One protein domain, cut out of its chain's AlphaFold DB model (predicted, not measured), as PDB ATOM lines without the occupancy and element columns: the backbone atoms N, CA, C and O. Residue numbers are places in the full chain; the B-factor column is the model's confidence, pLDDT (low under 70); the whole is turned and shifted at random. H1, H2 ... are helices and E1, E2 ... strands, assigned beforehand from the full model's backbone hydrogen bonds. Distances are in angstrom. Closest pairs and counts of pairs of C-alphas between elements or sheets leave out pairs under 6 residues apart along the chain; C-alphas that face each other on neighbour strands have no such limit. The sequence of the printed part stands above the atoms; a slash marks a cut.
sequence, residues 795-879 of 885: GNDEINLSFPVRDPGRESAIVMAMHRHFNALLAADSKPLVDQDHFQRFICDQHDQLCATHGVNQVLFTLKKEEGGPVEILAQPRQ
ATOM      1  N   GLY A 795       3.657  26.601  -5.864       36.75
ATOM      2  CA  GLY A 795       3.598  28.032  -5.549       36.75
ATOM      3  C   GLY A 795       3.282  28.951  -6.734       36.75
ATOM      4  O   GLY A 795       3.193  30.151  -6.519       36.75
ATOM      5  N   ASN A 796       3.132  28.407  -7.950       35.38
ATOM      6  CA  ASN A 796       2.898  29.171  -9.189       35.38
ATOM      7  C   ASN A 796       1.827  28.566 -10.128       35.38
ATOM      8  O   ASN A 796       1.553  29.154 -11.165       35.38
ATOM      9  N   ASP A 797       1.228  27.420  -9.785       34.91
ATOM     10  CA  ASP A 797       0.116  26.799 -10.522       34.91
ATOM     11  C   ASP A 797      -1.010  26.546  -9.488       34.91
ATOM     12  O   ASP A 797      -0.791  25.760  -8.567       34.91
ATOM     13  N   GLU A 798      -2.146  27.255  -9.588       44.12
ATOM     14  CA  GLU A 798      -3.363  27.202  -8.730       44.12
ATOM     15  C   GLU A 798      -3.221  26.573  -7.317       44.12
ATOM     16  O   GLU A 798      -3.455  25.380  -7.093       44.12
ATOM     17  N   ILE A 799      -2.914  27.405  -6.313       49.09
ATOM     18  CA  ILE A 799      -2.737  26.966  -4.918       49.09
ATOM     19  C   ILE A 799      -4.077  26.563  -4.286       49.09
ATOM     20  O   ILE A 799      -4.949  27.405  -4.080       49.09
ATOM     21  N   ASN A 800      -4.184  25.289  -3.891       55.69
ATOM     22  CA  ASN A 800      -5.282  24.715  -3.101       55.69
ATOM     23  C   ASN A 800      -4.734  23.940  -1.878       55.69
ATOM     24  O   ASN A 800      -4.887  22.718  -1.772       55.69
ATOM     25  N   LEU A 801      -4.067  24.628  -0.944       61.28
ATOM     26  CA  LEU A 801      -3.510  23.997   0.266       61.28
ATOM     27  C   LEU A 801      -4.638  23.594   1.222       61.28
ATOM     28  O   LEU A 801      -5.325  24.462   1.750       61.28
ATOM     29  N   SER A 802      -4.830  22.292   1.441       73.75
ATOM     30  CA  SER A 802      -5.995  21.756   2.161       73.75
ATOM     31  C   SER A 802      -5.624  21.117   3.503       73.75
ATOM     32  O   SER A 802      -4.843  20.169   3.550       73.75
ATOM     33  N   PHE A 803      -6.234  21.613   4.577       79.62
ATOM     34  CA  PHE A 803      -5.988  21.270   5.974       79.62
ATOM     35  C   PHE A 803      -7.218  20.551   6.555       79.62
ATOM     36  O   PHE A 803      -8.254  21.186   6.766       79.62
ATOM     37  N   PRO A 804      -7.166  19.224   6.769       80.25
ATOM     38  CA  PRO A 804      -8.239  18.506   7.445       80.25
ATOM     39  C   PRO A 804      -8.177  18.787   8.951       80.25
ATOM     40  O   PRO A 804      -7.155  18.530   9.579       80.25
ATOM     41  N   VAL A 805      -9.271  19.286   9.522       82.12
ATOM     42  CA  VAL A 805      -9.397  19.625  10.949       82.12
ATOM     43  C   VAL A 805     -10.587  18.869  11.540       82.12
ATOM     44  O   VAL A 805     -11.666  18.870  10.948       82.12
ATOM     45  N   ARG A 806     -10.380  18.201  12.677       82.50
ATOM     46  CA  ARG A 806     -11.384  17.461  13.470       82.50
ATOM     47  C   ARG A 806     -11.685  18.127  14.813       82.50
ATOM     48  O   ARG A 806     -12.796  18.025  15.321       82.50
ATOM     49  N   ASP A 807     -10.681  18.762  15.415       80.31
ATOM     50  CA  ASP A 807     -10.810  19.523  16.663       80.31
ATOM     51  C   ASP A 807      -9.795  20.680  16.625       80.31
ATOM     52  O   ASP A 807      -8.626  20.480  16.971       80.31
ATOM     53  N   PRO A 808     -10.195  21.898  16.213       78.62
ATOM     54  CA  PRO A 808      -9.276  23.031  16.075       78.62
ATOM     55  C   PRO A 808      -8.683  23.504  17.414       78.62
ATOM     56  O   PRO A 808      -7.654  24.184  17.426       78.62
ATOM     57  N   GLY A 809      -9.287  23.130  18.549       73.94
ATOM     58  CA  GLY A 809      -8.750  23.396  19.883       73.94
ATOM     59  C   GLY A 809      -7.607  22.450  20.265       73.94
ATOM     60  O   GLY A 809      -6.652  22.869  20.924       73.94
ATOM     61  N   ARG A 810      -7.666  21.181  19.839       70.81
ATOM     62  CA  ARG A 810      -6.611  20.174  20.082       70.81
ATOM     63  C   ARG A 810      -5.552  20.128  18.986       70.81
ATOM     64  O   ARG A 810      -4.387  19.876  19.290       70.81
ATOM     65  N   GLU A 811      -5.929  20.396  17.743       74.31
ATOM     66  CA  GLU A 811      -5.077  20.368  16.548       74.31
ATOM     67  C   GLU A 811      -4.449  21.746  16.266       74.31
ATOM     68  O   GLU A 811      -4.279  22.159  15.117       74.31
ATOM     69  N   SER A 812      -4.062  22.472  17.322       72.62
ATOM     70  CA  SER A 812      -3.537  23.840  17.219       72.62
ATOM     71  C   SER A 812      -2.332  23.961  16.280       72.62
ATOM     72  O   SER A 812      -2.183  24.980  15.615       72.62
ATOM     73  N   ALA A 813      -1.517  22.909  16.138       59.69
ATOM     74  CA  ALA A 813      -0.418  22.856  15.175       59.69
ATOM     75  C   ALA A 813      -0.885  22.925  13.705       59.69
ATOM     76  O   ALA A 813      -0.223  23.575  12.896       59.69
ATOM     77  N   ILE A 814      -2.025  22.309  13.364       69.19
ATOM     78  CA  ILE A 814      -2.622  22.367  12.017       69.19
ATOM     79  C   ILE A 814      -3.168  23.775  11.764       69.19
ATOM     80  O   ILE A 814      -2.885  24.370  10.725       69.19
ATOM     81  N   VAL A 815      -3.867  24.357  12.745       79.75
ATOM     82  CA  VAL A 815      -4.401  25.727  12.650       79.75
ATOM     83  C   VAL A 815      -3.271  26.767  12.560       79.75
ATOM     84  O   VAL A 815      -3.340  27.669  11.729       79.75
ATOM     85  N   MET A 816      -2.182  26.607  13.322       73.25
ATOM     86  CA  MET A 816      -0.970  27.438  13.231       73.25
ATOM     87  C   MET A 816      -0.218  27.251  11.903       73.25
ATOM     88  O   MET A 816       0.354  28.206  11.378       73.25
ATOM     89  N   ALA A 817      -0.190  26.042  11.333       63.91
ATOM     90  CA  ALA A 817       0.371  25.824   9.999       63.91
ATOM     91  C   ALA A 817      -0.461  26.557   8.936       63.91
ATOM     92  O   ALA A 817       0.092  27.314   8.139       63.91
ATOM     93  N   MET A 818      -1.787  26.414   8.984       82.12
ATOM     94  CA  MET A 818      -2.708  27.111   8.089       82.12
ATOM     95  C   MET A 818      -2.607  28.640   8.233       82.12
ATOM     96  O   MET A 818      -2.545  29.336   7.224       82.12
ATOM     97  N   HIS A 819      -2.473  29.162   9.459       86.94
ATOM     98  CA  HIS A 819      -2.210  30.583   9.733       86.94
ATOM     99  C   HIS A 819      -0.905  31.076   9.096       86.94
ATOM    100  O   HIS A 819      -0.907  32.094   8.406       86.94
ATOM    101  N   ARG A 820       0.203  30.333   9.260       74.81
ATOM    102  CA  ARG A 820       1.492  30.666   8.627       74.81
ATOM    103  C   ARG A 820       1.392  30.685   7.102       74.81
ATOM    104  O   ARG A 820       1.890  31.623   6.484       74.81
ATOM    105  N   HIS A 821       0.731  29.698   6.495       76.12
ATOM    106  CA  HIS A 821       0.529  29.663   5.044       76.12
ATOM    107  C   HIS A 821      -0.368  30.808   4.554       76.12
ATOM    108  O   HIS A 821      -0.030  31.466   3.572       76.12
ATOM    109  N   PHE A 822      -1.455  31.112   5.263       84.94
ATOM    110  CA  PHE A 822      -2.337  32.238   4.954       84.94
ATOM    111  C   PHE A 822      -1.589  33.581   5.011       84.94
ATOM    112  O   PHE A 822      -1.636  34.364   4.063       84.94
ATOM    113  N   ASN A 823      -0.806  33.814   6.067       82.94
ATOM    114  CA  ASN A 823       0.013  35.019   6.198       82.94
ATOM    115  C   ASN A 823       1.154  35.093   5.168       82.94
ATOM    116  O   ASN A 823       1.459  36.186   4.698       82.94
ATOM    117  N   ALA A 824       1.742  33.969   4.748       73.69
ATOM    118  CA  ALA A 824       2.708  33.953   3.645       73.69
ATOM    119  C   ALA A 824       2.063  34.370   2.307       73.69
ATOM    120  O   ALA A 824       2.650  35.151   1.553       73.69
ATOM    121  N   LEU A 825       0.832  33.918   2.037       78.00
ATOM    122  CA  LEU A 825       0.064  34.306   0.847       78.00
ATOM    123  C   LEU A 825      -0.332  35.794   0.851       78.00
ATOM    124  O   LEU A 825      -0.371  36.404  -0.221       78.00
ATOM    125  N   LEU A 826      -0.588  36.381   2.029       79.06
ATOM    126  CA  LEU A 826      -0.831  37.820   2.204       79.06
ATOM    127  C   LEU A 826       0.448  38.660   2.070       79.06
ATOM    128  O   LEU A 826       0.432  39.693   1.400       79.06
ATOM    129  N   ALA A 827       1.562  38.204   2.653       71.88
ATOM    130  CA  ALA A 827       2.854  38.886   2.579       71.88
ATOM    131  C   ALA A 827       3.346  39.039   1.131       71.88
ATOM    132  O   ALA A 827       3.883  40.087   0.776       71.88
ATOM    133  N   ALA A 828       3.095  38.036   0.280       69.69
ATOM    134  CA  ALA A 828       3.398  38.092  -1.151       69.69
ATOM    135  C   ALA A 828       2.690  39.250  -1.890       69.69
ATOM    136  O   ALA A 828       3.233  39.768  -2.860       69.69
ATOM    137  N   ASP A 829       1.525  39.702  -1.404       67.81
ATOM    138  CA  ASP A 829       0.772  40.843  -1.957       67.81
ATOM    139  C   ASP A 829       1.040  42.163  -1.210       67.81
ATOM    140  O   ASP A 829       0.344  43.151  -1.434       67.81
ATOM    141  N   SER A 830       1.993  42.190  -0.268       75.12
ATOM    142  CA  SER A 830       2.182  43.306   0.679       75.12
ATOM    143  C   SER A 830       0.921  43.669   1.491       75.12
ATOM    144  O   SER A 830       0.762  44.811   1.927       75.12
ATOM    145  N   LYS A 831       0.011  42.708   1.709       76.31
ATOM    146  CA  LYS A 831      -1.198  42.887   2.533       76.31
ATOM    147  C   LYS A 831      -0.855  42.765   4.031       76.31
ATOM    148  O   LYS A 831       0.081  42.041   4.381       76.31
ATOM    149  N   PRO A 832      -1.587  43.450   4.934       78.94
ATOM    150  CA  PRO A 832      -1.359  43.339   6.373       78.94
ATOM    151  C   PRO A 832      -1.597  41.903   6.857       78.94
ATOM    152  O   PRO A 832      -2.562  41.255   6.454       78.94
ATOM    153  N   LEU A 833      -0.711  41.422   7.730       85.38
ATOM    154  CA  LEU A 833      -0.801  40.086   8.317       85.38
ATOM    155  C   LEU A 833      -1.971  39.998   9.303       85.38
ATOM    156  O   LEU A 833      -2.249  40.949  10.035       85.38
ATOM    157  N   VAL A 834      -2.623  38.838   9.353       87.12
ATOM    158  CA  VAL A 834      -3.689  38.552  10.317       87.12
ATOM    159  C   VAL A 834      -3.091  37.989  11.603       87.12
ATOM    160  O   VAL A 834      -2.189  37.147  11.576       87.12
ATOM    161  N   ASP A 835      -3.603  38.464  12.734       89.25
ATOM    162  CA  ASP A 835      -3.224  38.008  14.070       89.25
ATOM    163  C   ASP A 835      -3.581  36.527  14.311       89.25
ATOM    164  O   ASP A 835      -4.573  36.012  13.787       89.25
ATOM    165  N   GLN A 836      -2.761  35.834  15.105       80.88
ATOM    166  CA  GLN A 836      -2.899  34.396  15.334       80.88
ATOM    167  C   GLN A 836      -4.152  34.046  16.145       80.88
ATOM    168  O   GLN A 836      -4.864  33.111  15.772       80.88
ATOM    169  N   ASP A 837      -4.457  34.794  17.209       81.44
ATOM    170  CA  ASP A 837      -5.634  34.532  18.047       81.44
ATOM    171  C   ASP A 837      -6.920  34.796  17.261       81.44
ATOM    172  O   ASP A 837      -7.894  34.047  17.377       81.44
ATOM    173  N   HIS A 838      -6.924  35.844  16.432       88.06
ATOM    174  CA  HIS A 838      -8.047  36.151  15.550       88.06
ATOM    175  C   HIS A 838      -8.273  35.040  14.513       88.06
ATOM    176  O   HIS A 838      -9.403  34.581  14.336       88.06
ATOM    177  N   PHE A 839      -7.206  34.574  13.856       90.69
ATOM    178  CA  PHE A 839      -7.289  33.492  12.874       90.69
ATOM    179  C   PHE A 839      -7.739  32.173  13.512       90.69
ATOM    180  O   PHE A 839      -8.605  31.489  12.971       90.69
ATOM    181  N   GLN A 840      -7.197  31.823  14.682       87.25
ATOM    182  CA  GLN A 840      -7.573  30.598  15.382       87.25
ATOM    183  C   GLN A 840      -9.052  30.611  15.788       87.25
ATOM    184  O   GLN A 840      -9.738  29.621  15.549       87.25
ATOM    185  N   ARG A 841      -9.565  31.725  16.334       88.69
ATOM    186  CA  ARG A 841     -10.997  31.863  16.664       88.69
ATOM    187  C   ARG A 841     -11.879  31.702  15.432       88.69
ATOM    188  O   ARG A 841     -12.792  30.891  15.467       88.69
ATOM    189  N   PHE A 842     -11.547  32.377  14.329       92.19
ATOM    190  CA  PHE A 842     -12.285  32.243  13.071       92.19
ATOM    191  C   PHE A 842     -12.381  30.779  12.604       92.19
ATOM    192  O   PHE A 842     -13.461  30.317  12.242       92.19
ATOM    193  N   ILE A 843     -11.279  30.024  12.654       93.19
ATOM    194  CA  ILE A 843     -11.271  28.610  12.251       93.19
ATOM    195  C   ILE A 843     -12.057  27.723  13.226       93.19
ATOM    196  O   ILE A 843     -12.764  26.831  12.762       93.19
ATOM    197  N   CYS A 844     -11.997  27.978  14.538       90.00
ATOM    198  CA  CYS A 844     -12.856  27.300  15.516       90.00
ATOM    199  C   CYS A 844     -14.343  27.561  15.238       90.00
ATOM    200  O   CYS A 844     -15.108  26.617  15.062       90.00
ATOM    201  N   ASP A 845     -14.736  28.832  15.120       91.56
ATOM    202  CA  ASP A 845     -16.128  29.238  14.920       91.56
ATOM    203  C   ASP A 845     -16.702  28.645  13.620       91.56
ATOM    204  O   ASP A 845     -17.819  28.125  13.606       91.56
ATOM    205  N   GLN A 846     -15.930  28.669  12.524       92.88
ATOM    206  CA  GLN A 846     -16.346  28.079  11.246       92.88
ATOM    207  C   GLN A 846     -16.386  26.547  11.274       92.88
ATOM    208  O   GLN A 846     -17.297  25.957  10.691       92.88
ATOM    209  N   HIS A 847     -15.442  25.892  11.957       92.44
ATOM    210  CA  HIS A 847     -15.465  24.442  12.144       92.44
ATOM    211  C   HIS A 847     -16.730  24.008  12.891       92.44
ATOM    212  O   HIS A 847     -17.494  23.185  12.389       92.44
ATOM    213  N   ASP A 848     -16.988  24.609  14.051       89.50
ATOM    214  CA  ASP A 848     -18.084  24.211  14.930       89.50
ATOM    215  C   ASP A 848     -19.448  24.515  14.291       89.50
ATOM    216  O   ASP A 848     -20.360  23.686  14.349       89.50
ATOM    217  N   GLN A 849     -19.568  25.645  13.579       90.50
ATOM    218  CA  GLN A 849     -20.752  25.980  12.787       90.50
ATOM    219  C   GLN A 849     -21.024  24.942  11.683       90.50
ATOM    220  O   GLN A 849     -22.171  24.515  11.512       90.50
ATOM    221  N   LEU A 850     -20.004  24.518  10.930       88.94
ATOM    222  CA  LEU A 850     -20.162  23.552   9.836       88.94
ATOM    223  C   LEU A 850     -20.440  22.136  10.347       88.94
ATOM    224  O   LEU A 850     -21.318  21.459   9.806       88.94
ATOM    225  N   CYS A 851     -19.762  21.710  11.413       85.75
ATOM    226  CA  CYS A 851     -20.009  20.434  12.081       85.75
ATOM    227  C   CYS A 851     -21.444  20.356  12.626       85.75
ATOM    228  O   CYS A 851     -22.146  19.381  12.350       85.75
ATOM    229  N   ALA A 852     -21.932  21.413  13.288       87.06
ATOM    230  CA  ALA A 852     -23.314  21.496  13.767       87.06
ATOM    231  C   ALA A 852     -24.355  21.545  12.631       87.06
ATOM    232  O   ALA A 852     -25.427  20.956  12.757       87.06
ATOM    233  N   THR A 853     -24.051  22.222  11.518       88.19
ATOM    234  CA  THR A 853     -24.985  22.378  10.383       88.19
ATOM    235  C   THR A 853     -25.099  21.110   9.532       88.19
ATOM    236  O   THR A 853     -26.180  20.797   9.038       88.19
ATOM    237  N   HIS A 854     -23.996  20.377   9.347       84.31
ATOM    238  CA  HIS A 854     -23.924  19.238   8.423       84.31
ATOM    239  C   HIS A 854     -23.811  17.865   9.104       84.31
ATOM    240  O   HIS A 854     -23.797  16.854   8.402       84.31
ATOM    241  N   GLY A 855     -23.738  17.804  10.438       83.12
ATOM    242  CA  GLY A 855     -23.621  16.541  11.175       83.12
ATOM    243  C   GLY A 855     -22.310  15.804  10.890       83.12
ATOM    244  O   GLY A 855     -22.303  14.581  10.772       83.12
ATOM    245  N   VAL A 856     -21.213  16.550  10.722       83.19
ATOM    246  CA  VAL A 856     -19.872  16.007  10.458       83.19
ATOM    247  C   VAL A 856     -18.939  16.221  11.650       83.19
ATOM    248  O   VAL A 856     -19.184  17.072  12.498       83.19
ATOM    249  N   ASN A 857     -17.857  15.449  11.692       81.81
ATOM    250  CA  ASN A 857     -16.790  15.493  12.700       81.81
ATOM    251  C   ASN A 857     -15.440  15.966  12.118       81.81
ATOM    252  O   ASN A 857     -14.407  15.846  12.775       81.81
ATOM    253  N   GLN A 858     -15.430  16.418  10.861       82.94
ATOM    254  CA  GLN A 858     -14.237  16.881  10.167       82.94
ATOM    255  C   GLN A 858     -14.598  17.939   9.116       82.94
ATOM    256  O   GLN A 858     -15.524  17.763   8.319       82.94
ATOM    257  N   VAL A 859     -13.813  19.013   9.062       85.06
ATOM    258  CA  VAL A 859     -13.887  20.049   8.027       85.06
ATOM    259  C   VAL A 859     -12.544  20.130   7.310       85.06
ATOM    260  O   VAL A 859     -11.487  20.187   7.935       85.06
ATOM    261  N   LEU A 860     -12.572  20.112   5.979       86.44
ATOM    262  CA  LEU A 860     -11.401  20.353   5.144       86.44
ATOM    263  C   LEU A 860     -11.344  21.841   4.789       86.44
ATOM    264  O   LEU A 860     -12.161  22.313   4.000       86.44
ATOM    265  N   PHE A 861     -10.382  22.564   5.357       87.12
ATOM    266  CA  PHE A 861     -10.138  23.969   5.043       87.12
ATOM    267  C   PHE A 861      -9.107  24.091   3.918       87.12
ATOM    268  O   PHE A 861      -7.955  23.709   4.094       87.12
ATOM    269  N   THR A 862      -9.493  24.623   2.764       82.56
ATOM    270  CA  THR A 862      -8.614  24.848   1.614       82.56
ATOM    271  C   THR A 862      -8.302  26.332   1.465       82.56
ATOM    272  O   THR A 862      -9.193  27.130   1.177       82.56
ATOM    273  N   LEU A 863      -7.027  26.695   1.612       83.56
ATOM    274  CA  LEU A 863      -6.525  28.013   1.242       83.56
ATOM    275  C   LEU A 863      -6.425  28.110  -0.282       83.56
ATOM    276  O   LEU A 863      -5.687  27.337  -0.901       83.56
ATOM    277  N   LYS A 864      -7.148  29.073  -0.851       79.44
ATOM    278  CA  LYS A 864      -7.149  29.414  -2.274       79.44
ATOM    279  C   LYS A 864      -6.558  30.800  -2.507       79.44
ATOM    280  O   LYS A 864      -6.757  31.709  -1.701       79.44
ATOM    281  N   LYS A 865      -5.876  30.978  -3.637       71.50
ATOM    282  CA  LYS A 865      -5.473  32.296  -4.141       71.50
ATOM    283  C   LYS A 865      -5.435  32.280  -5.668       71.50
ATOM    284  O   LYS A 865      -4.614  31.576  -6.250       71.50
ATOM    285  N   GLU A 866      -6.314  33.056  -6.290       70.94
ATOM    286  CA  GLU A 866      -6.305  33.317  -7.736       70.94
ATOM    287  C   GLU A 866      -5.337  34.472  -8.062       70.94
ATOM    288  O   GLU A 866      -5.024  35.290  -7.190       70.94
ATOM    289  N   GLU A 867      -4.837  34.558  -9.301       61.88
ATOM    290  CA  GLU A 867      -3.911  35.630  -9.701       61.88
ATOM    291  C   GLU A 867      -4.549  37.019  -9.519       61.88
ATOM    292  O   GLU A 867      -5.571  37.344 -10.117       61.88
ATOM    293  N   GLY A 868      -3.950  37.851  -8.659       62.78
ATOM    294  CA  GLY A 868      -4.476  39.177  -8.303       62.78
ATOM    295  C   GLY A 868      -5.687  39.177  -7.353       62.78
ATOM    296  O   GLY A 868      -6.153  40.252  -6.975       62.78
ATOM    297  N   GLY A 869      -6.182  38.007  -6.938       71.31
ATOM    298  CA  GLY A 869      -7.355  37.859  -6.074       71.31
ATOM    299  C   GLY A 869      -7.100  38.062  -4.568       71.31
ATOM    300  O   GLY A 869      -5.969  38.288  -4.112       71.31
ATOM    301  N   PRO A 870      -8.160  38.003  -3.739       78.19
ATOM    302  CA  PRO A 870      -8.024  37.805  -2.300       78.19
ATOM    303  C   PRO A 870      -7.499  36.391  -1.984       78.19
ATOM    304  O   PRO A 870      -7.576  35.481  -2.805       78.19
ATOM    305  N   VAL A 871      -6.967  36.204  -0.771       81.75
ATOM    306  CA  VAL A 871      -6.698  34.861  -0.236       81.75
ATOM    307  C   VAL A 871      -7.988  34.371   0.410       81.75
ATOM    308  O   VAL A 871      -8.467  34.986   1.362       81.75
ATOM    309  N   GLU A 872      -8.553  33.288  -0.110       85.81
ATOM    310  CA  GLU A 872      -9.811  32.716   0.370       85.81
ATOM    311  C   GLU A 872      -9.567  31.463   1.214       85.81
ATOM    312  O   GLU A 872      -8.606  30.721   1.001       85.81
ATOM    313  N   ILE A 873     -10.470  31.209   2.161       90.12
ATOM    314  CA  ILE A 873     -10.505  29.979   2.954       90.12
ATOM    315  C   ILE A 873     -11.823  29.281   2.636       90.12
ATOM    316  O   ILE A 873     -12.877  29.669   3.136       90.12
ATOM    317  N   LEU A 874     -11.777  28.253   1.793       87.94
ATOM    318  CA  LEU A 874     -12.935  27.403   1.539       87.94
ATOM    319  C   LEU A 874     -13.015  26.327   2.614       87.94
ATOM    320  O   LEU A 874     -12.016  25.685   2.909       87.94
ATOM    321  N   ALA A 875     -14.199  26.080   3.159       88.38
ATOM    322  CA  ALA A 875     -14.412  25.040   4.154       88.38
ATOM    323  C   ALA A 875     -15.388  23.992   3.607       88.38
ATOM    324  O   ALA A 875     -16.526  24.310   3.263       88.38
ATOM    325  N   GLN A 876     -14.938  22.742   3.492       84.31
ATOM    326  CA  GLN A 876     -15.752  21.621   3.021       84.31
ATOM    327  C   GLN A 876     -16.030  20.645   4.174       84.31
ATOM    328  O   GLN A 876     -15.088  19.997   4.642       84.31
ATOM    329  N   PRO A 877     -17.287  20.489   4.630       84.12
ATOM    330  CA  PRO A 877     -17.631  19.462   5.607       84.12
ATOM    331  C   PRO A 877     -17.380  18.071   5.008       84.12
ATOM    332  O   PRO A 877     -17.775  17.792   3.873       84.12
ATOM    333  N   ARG A 878     -16.723  17.182   5.760       74.81
ATOM    334  CA  ARG A 878     -16.473  15.794   5.357       74.81
ATOM    335  C   ARG A 878     -16.978  14.827   6.414       74.81
ATOM    336  O   ARG A 878     -16.572  14.890   7.566       74.81
ATOM    337  N   GLN A 879     -17.796  13.869   5.992       63.66
ATOM    338  CA  GLN A 879     -18.009  12.658   6.777       63.66
ATOM    339  C   GLN A 879     -16.723  11.824   6.759       63.66
ATOM    340  O   GLN A 879     -16.168  11.551   5.688       63.66
TER     341      GLN A 879
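What this domain is: This is residues 795 to 879 of the 885 residues of the protein "T2SP_E domain-containing protein" of Desulfobulbaceae bacterium (UniProt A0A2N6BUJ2). A small, twisted sheet of three antiparallel strands has two helices over one of its faces, while its other face is bare. H1 runs along the strands over E1 and E2, and H2 runs slantwise over E2 and E3, steeply tilted to H1. The printed part has 85 residues, with two named helices and three named strands in the order E1, H1, H2, E2, E3; the sheet's order is E1, E2, E3. The class is mixed, helices and strands, and the whole is compact, with a radius of gyration of the C-alphas of 12.9 A and spans of 37 by 25 by 18 A.

Where its parts are: Strand E1, residues 799 to 805, begins with C-alpha 799 at (-2.737, 26.966, -4.918) and is 18.7 A long from first to last C-alpha. Helix H1, residues 812 to 827, is 21.9 A long. Helix H2, residues 836 to 854, is 26.8 A long and begins with C-alpha 836 at (-2.899, 34.396, 15.334). Strand E2, residues 859 to 865, is 19.2 A long. Strand E3, residues 871 to 877, is 19.8 A long and ends with C-alpha 877 at (-17.631, 19.462, 5.607).

How they stand to each other: E1 and E3 are edge strands and E2 is the inner strand. E1 and E2 are antiparallel at 160 degrees, with N 803 and O 861 within hydrogen-bond range at 2.8 A. E2 and E3 form a hairpin, antiparallel at 157 degrees, with N 862 and O 874 at 2.7 A. The sheet is strongly twisted, but only just, its C-alphas lying up to 4.1 A off the best plane. H1 is on the sheet at a height of 9.7 A, over E1 and E2 and only just not over E3, on which 2 of its C-alphas fall. It runs along the strands, at 9 degrees to E2 on the local plane; its closest C-alphas to E2 are those of Phe 822 and Leu 863, 7.0 A apart. H2 is on the same face at a height of 9.1 A, over E2 and E3, slantwise to the strands at 50 degrees to E2 on the local plane. The closest C-alphas of H2 and E3 are those of Leu 850 and Pro 877, 6.4 A apart. H1, with residues 815 to 819 alone, touches H2, with residues 836 to 843 alone; the closest C-alphas, of Val 815 and Gln 840, are 6.4 A apart. Their lines stand at a steep tilt of 65 degrees, opposite ways. In H1 and H2 every O i to N i+4 pair is within hydrogen-bond range.

The domain as a whole: The two C-alphas farthest apart, those of Ser 830 and Gly 855, are 38.6 A apart. The printed part has no cut and no long link. The mean pLDDT of the printed part is 77.7, with 15 residues under 70, among them residues 795 to 801 and 867 to 868.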